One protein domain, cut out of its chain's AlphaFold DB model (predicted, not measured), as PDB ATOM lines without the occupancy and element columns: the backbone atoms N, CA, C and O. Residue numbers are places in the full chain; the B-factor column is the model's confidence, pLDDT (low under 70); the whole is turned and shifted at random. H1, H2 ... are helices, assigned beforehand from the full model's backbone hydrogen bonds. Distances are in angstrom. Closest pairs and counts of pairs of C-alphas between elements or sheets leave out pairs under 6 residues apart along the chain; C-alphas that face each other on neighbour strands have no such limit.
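This is residues 2 to 45 of the 174 residues of the protein "Hypothetical protein" of Adineta steineri (UniProt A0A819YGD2). One long helix, H1, meets a shorter helix, H2, at its end, and the two make an L with a tight turn at the corner. H1 forms the long arm and sets the longest axis, H2 the short arm, and the two touch only at the corner. The printed part has 44 residues, with two named helices in the order H1, H2 and no named strand: all helix. It is extended, with a radius of gyration of the C-alphas of 16.0 A and spans of 49 by 23 by 7 A.

H1, residues 2 to 28, runs 39.0 A from C-alpha 2 at (91.801, 194.320, 265.255) to C-alpha 28 at (121.499, 191.327, 240.115). H2, residues 30 to 44, runs 20.8 A and ends with C-alpha 44 at (128.331, 170.226, 251.501).

H1 and H2 only just touch, only at the corner by their link, with 3 pairs of C-alphas within 8 A. H1 touches H2 with residues 26 to 27 alone, and H2 touches H1 with residues 32 to 33 alone; the closest C-alphas of the two helices, those of Leu 26 and Arg 33, are 5.7 A apart. Their lines are about perpendicular, at 82 degrees. In H2 every O i to N i+4 pair is within hydrogen-bond range; in H1, 22 of 23 are.

The C-alphas farthest apart, of Gly 2 and Ser 45, are 49.6 A apart. The printed part has no cut, and the link from H1 to H2 is tight. Mean pLDDT of the printed part is 76.6; residues 2 to 11, 25 and 27 are under 70.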
ATOM      1  N   GLY A   2      91.294 193.809 266.549       58.72
ATOM      2  CA  GLY A   2      91.801 194.320 265.255       58.72
ATOM      3  C   GLY A   2      93.232 194.893 265.196       58.72
ATOM      4  O   GLY A   2      93.747 195.111 264.103       58.72
ATOM      5  N   ARG A   3      93.897 195.147 266.335       57.53
ATOM      6  CA  ARG A   3      95.228 195.794 266.368       57.53
ATOM      7  C   ARG A   3      96.384 194.794 266.188       57.53
ATOM      8  O   ARG A   3      97.294 195.080 265.421       57.53
ATOM      9  N   CYS A   4      96.299 193.598 266.784       52.56
ATOM     10  CA  CYS A   4      97.280 192.520 266.565       52.56
ATOM     11  C   CYS A   4      97.258 191.982 265.129       52.56
ATOM     12  O   CYS A   4      98.312 191.732 264.560       52.56
ATOM     13  N   VAL A   5      96.071 191.861 264.523       56.53
ATOM     14  CA  VAL A   5      95.924 191.362 263.146       56.53
ATOM     15  C   VAL A   5      96.606 192.311 262.149       56.53
ATOM     16  O   VAL A   5      97.391 191.863 261.325       56.53
ATOM     17  N   LYS A   6      96.424 193.635 262.275       48.91
ATOM     18  CA  LYS A   6      97.106 194.621 261.410       48.91
ATOM     19  C   LYS A   6      98.636 194.607 261.541       48.91
ATOM     20  O   LYS A   6      99.321 194.797 260.543       48.91
ATOM     21  N   ILE A   7      99.166 194.365 262.741       60.62
ATOM     22  CA  ILE A   7     100.619 194.275 262.975       60.62
ATOM     23  C   ILE A   7     101.190 192.991 262.354       60.62
ATOM     24  O   ILE A   7     102.227 193.055 261.705       60.62
ATOM     25  N   LEU A   8     100.483 191.861 262.479       56.69
ATOM     26  CA  LEU A   8     100.848 190.577 261.859       56.69
ATOM     27  C   LEU A   8     100.843 190.631 260.321       56.69
ATOM     28  O   LEU A   8     101.762 190.125 259.685       56.69
ATOM     29  N   PHE A   9      99.844 191.274 259.710       57.25
ATOM     30  CA  PHE A   9      99.799 191.446 258.250       57.25
ATOM     31  C   PHE A   9     100.846 192.455 257.741       57.25
ATOM     32  O   PHE A   9     101.437 192.251 256.678       57.25
ATOM     33  N   GLY A  10     101.121 193.519 258.503       62.09
ATOM     34  CA  GLY A  10     102.165 194.495 258.180       62.09
ATOM     35  C   GLY A  10     103.576 193.905 258.259       62.09
ATOM     36  O   GLY A  10     104.378 194.115 257.352       62.09
ATOM     37  N   SER A  11     103.868 193.109 259.293       67.94
ATOM     38  CA  SER A  11     105.167 192.441 259.442       67.94
ATOM     39  C   SER A  11     105.393 191.368 258.377       67.94
ATOM     40  O   SER A  11     106.482 191.302 257.809       67.94
ATOM     41  N   LEU A  12     104.361 190.592 258.024       72.56
ATOM     42  CA  LEU A  12     104.436 189.617 256.931       72.56
ATOM     43  C   LEU A  12     104.737 190.293 255.582       72.56
ATOM     44  O   LEU A  12     105.571 189.806 254.823       72.56
ATOM     45  N   SER A  13     104.125 191.447 255.311       70.50
ATOM     46  CA  SER A  13     104.345 192.209 254.070       70.50
ATOM     47  C   SER A  13     105.775 192.758 253.964       70.50
ATOM     48  O   SER A  13     106.378 192.716 252.893       70.50
ATOM     49  N   ILE A  14     106.350 193.217 255.080       78.94
ATOM     50  CA  ILE A  14     107.749 193.671 255.145       78.94
ATOM     51  C   ILE A  14     108.707 192.498 254.922       78.94
ATOM     52  O   ILE A  14     109.657 192.627 254.155       78.94
ATOM     53  N   ILE A  15     108.447 191.340 255.537       79.75
ATOM     54  CA  ILE A  15     109.261 190.133 255.346       79.75
ATOM     55  C   ILE A  15     109.249 189.702 253.874       79.75
ATOM     56  O   ILE A  15     110.309 189.454 253.306       79.75
ATOM     57  N   VAL A  16     108.079 189.672 253.227       78.94
ATOM     58  CA  VAL A  16     107.964 189.334 251.799       78.94
ATOM     59  C   VAL A  16     108.722 190.336 250.923       78.94
ATOM     60  O   VAL A  16     109.441 189.920 250.015       78.94
ATOM     61  N   ALA A  17     108.630 191.637 251.210       77.94
ATOM     62  CA  ALA A  17     109.374 192.661 250.478       77.94
ATOM     63  C   ALA A  17     110.896 192.511 250.651       77.94
ATOM     64  O   ALA A  17     111.634 192.595 249.673       77.94
ATOM     65  N   LEU A  18     111.373 192.224 251.865       82.19
ATOM     66  CA  LEU A  18     112.791 191.974 252.136       82.19
ATOM     67  C   LEU A  18     113.296 190.702 251.443       82.19
ATOM     68  O   LEU A  18     114.392 190.712 250.887       82.19
ATOM     69  N   ILE A  19     112.491 189.635 251.413       80.12
ATOM     70  CA  ILE A  19     112.797 188.416 250.650       80.12
ATOM     71  C   ILE A  19     112.877 188.739 249.155       80.12
ATOM     72  O   ILE A  19     113.830 188.332 248.497       80.12
ATOM     73  N   ALA A  20     111.925 189.503 248.614       77.44
ATOM     74  CA  ALA A  20     111.922 189.896 247.207       77.44
ATOM     75  C   ALA A  20     113.135 190.768 246.844       77.44
ATOM     76  O   ALA A  20     113.764 190.531 245.815       77.44
ATOM     77  N   ILE A  21     113.513 191.719 247.706       79.62
ATOM     78  CA  ILE A  21     114.732 192.529 247.558       79.62
ATOM     79  C   ILE A  21     115.976 191.636 247.618       79.62
ATOM     80  O   ILE A  21     116.862 191.780 246.782       79.62
ATOM     81  N   GLY A  22     116.032 190.677 248.547       74.19
ATOM     82  CA  GLY A  22     117.129 189.714 248.654       74.19
ATOM     83  C   GLY A  22     117.266 188.822 247.415       74.19
ATOM     84  O   GLY A  22     118.367 188.659 246.891       74.19
ATOM     85  N   ILE A  23     116.152 188.298 246.891       74.25
ATOM     86  CA  ILE A  23     116.114 187.530 245.636       74.25
ATOM     87  C   ILE A  23     116.520 188.417 244.452       74.25
ATOM     88  O   ILE A  23     117.292 187.981 243.599       74.25
ATOM     89  N   GLY A  24     116.039 189.662 244.404       71.88
ATOM     90  CA  GLY A  24     116.432 190.648 243.399       71.88
ATOM     91  C   GLY A  24     117.935 190.920 243.431       71.88
ATOM     92  O   GLY A  24     118.592 190.854 242.399       71.88
ATOM     93  N   TYR A  25     118.508 191.110 244.619       69.06
ATOM     94  CA  TYR A  25     119.939 191.340 244.802       69.06
ATOM     95  C   TYR A  25     120.784 190.121 244.402       69.06
ATOM     96  O   TYR A  25     121.799 190.278 243.730       69.06
ATOM     97  N   LEU A  26     120.343 188.898 244.728       70.88
ATOM     98  CA  LEU A  26     120.975 187.650 244.267       70.88
ATOM     99  C   LEU A  26     120.943 187.493 242.739       70.88
ATOM    100  O   LEU A  26     121.884 186.960 242.147       70.88
ATOM    101  N   LYS A  27     119.859 187.944 242.098       68.50
ATOM    102  CA  LYS A  27     119.728 187.950 240.635       68.50
ATOM    103  C   LYS A  27     120.571 189.043 239.978       68.50
ATOM    104  O   LYS A  27     121.032 188.837 238.865       68.50
ATOM    105  N   MET A  28     120.770 190.174 240.651       72.88
ATOM    106  CA  MET A  28     121.499 191.327 240.115       72.88
ATOM    107  C   MET A  28     123.007 191.304 240.399       72.88
ATOM    108  O   MET A  28     123.749 191.989 239.701       72.88
ATOM    109  N   ASN A  29     123.475 190.569 241.414       82.56
ATOM    110  CA  ASN A  29     124.878 190.578 241.831       82.56
ATOM    111  C   ASN A  29     125.526 189.189 241.724       82.56
ATOM    112  O   ASN A  29     125.482 188.371 242.650       82.56
ATOM    113  N   ASP A  30     126.181 188.964 240.588       84.44
ATOM    114  CA  ASP A  30     126.880 187.722 240.254       84.44
ATOM    115  C   ASP A  30     127.981 187.370 241.255       84.44
ATOM    116  O   ASP A  30     128.066 186.220 241.684       84.44
ATOM    117  N   LEU A  31     128.759 188.356 241.710       87.12
ATOM    118  CA  LEU A  31     129.822 188.144 242.695       87.12
ATOM    119  C   LEU A  31     129.262 187.635 244.029       87.12
ATOM    120  O   LEU A  31     129.829 186.736 244.651       87.12
ATOM    121  N   TYR A  32     128.146 188.204 244.488       87.38
ATOM    122  CA  TYR A  32     127.513 187.768 245.731       87.38
ATOM    123  C   TYR A  32     126.947 186.348 245.604       87.38
ATOM    124  O   TYR A  32     127.166 185.518 246.489       87.38
ATOM    125  N   ARG A  33     126.290 186.040 244.478       87.44
ATOM    126  CA  ARG A  33     125.794 184.690 244.172       87.44
ATOM    127  C   ARG A  33     126.930 183.664 244.133       87.44
ATOM    128  O   ARG A  33     126.819 182.617 244.764       87.44
ATOM    129  N   GLN A  34     128.032 183.989 243.462       90.00
ATOM    130  CA  GLN A  34     129.231 183.153 243.376       90.00
ATOM    131  C   GLN A  34     129.854 182.884 244.752       90.00
ATOM    132  O   GLN A  34     130.148 181.733 245.075       90.00
ATOM    133  N   LYS A  35     129.981 183.914 245.603       92.94
ATOM    134  CA  LYS A  35     130.468 183.767 246.987       92.94
ATOM    135  C   LYS A  35     129.566 182.869 247.823       92.94
ATOM    136  O   LYS A  35     130.057 182.007 248.549       92.94
ATOM    137  N   LEU A  36     128.250 183.073 247.744       90.81
ATOM    138  CA  LEU A  36     127.288 182.256 248.481       90.81
ATOM    139  C   LEU A  36     127.340 180.796 248.019       90.81
ATOM    140  O   LEU A  36     127.373 179.900 248.860       90.81
ATOM    141  N   PHE A  37     127.408 180.569 246.705       90.62
ATOM    142  CA  PHE A  37     127.549 179.235 246.132       90.62
ATOM    143  C   PHE A  37     128.849 178.562 246.575       90.62
ATOM    144  O   PHE A  37     128.795 177.438 247.054       90.62
ATOM    145  N   ALA A  38     129.993 179.249 246.513       93.25
ATOM    146  CA  ALA A  38     131.274 178.693 246.951       93.25
ATOM    147  C   ALA A  38     131.249 178.291 248.436       93.25
ATOM    148  O   ALA A  38     131.668 177.193 248.795       93.25
ATOM    149  N   ARG A  39     130.672 179.138 249.300       93.81
ATOM    150  CA  ARG A  39     130.476 178.824 250.726       93.81
ATOM    151  C   ARG A  39     129.575 177.613 250.940       93.81
ATOM    152  O   ARG A  39     129.854 176.792 251.811       93.81
ATOM    153  N   PHE A  40     128.480 177.533 250.189       91.81
ATOM    154  CA  PHE A  40     127.559 176.406 250.250       91.81
ATOM    155  C   PHE A  40     128.243 175.117 249.783       91.81
ATOM    156  O   PHE A  40     128.240 174.142 250.531       91.81
ATOM    157  N   LEU A  41     128.898 175.147 248.618       89.38
ATOM    158  CA  LEU A  41     129.634 174.026 248.039       89.38
ATOM    159  C   LEU A  41     130.697 173.497 249.002       89.38
ATOM    160  O   LEU A  41     130.738 172.296 249.247       89.38
ATOM    161  N   ASN A  42     131.490 174.381 249.616       91.19
ATOM    162  CA  ASN A  42     132.489 173.993 250.611       91.19
ATOM    163  C   ASN A  42     131.869 173.291 251.830       91.19
ATOM    164  O   ASN A  42     132.461 172.381 252.393       91.19
ATOM    165  N   LYS A  43     130.671 173.709 252.254       90.19
ATOM    166  CA  LYS A  43     129.993 173.124 253.418       90.19
ATOM    167  C   LYS A  43     129.390 171.748 253.126       90.19
ATOM    168  O   LYS A  43     129.317 170.928 254.033       90.19
ATOM    169  N   ILE A  44     128.918 171.518 251.901       85.62
ATOM    170  CA  ILE A  44     128.331 170.226 251.501       85.62
ATOM    171  C   ILE A  44     129.378 169.237 250.975       85.62
ATOM    172  O   ILE A  44     129.119 168.036 250.944       85.62
ATOM    173  N   SER A  45     130.547 169.731 250.562       83.50
ATOM    174  CA  SER A  45     131.683 168.919 250.125       83.50
ATOM    175  C   SER A  45     132.422 168.374 251.343       83.50
ATOM    176  O   SER A  45     133.505 168.833 251.688       83.50
TER     177      SER A  45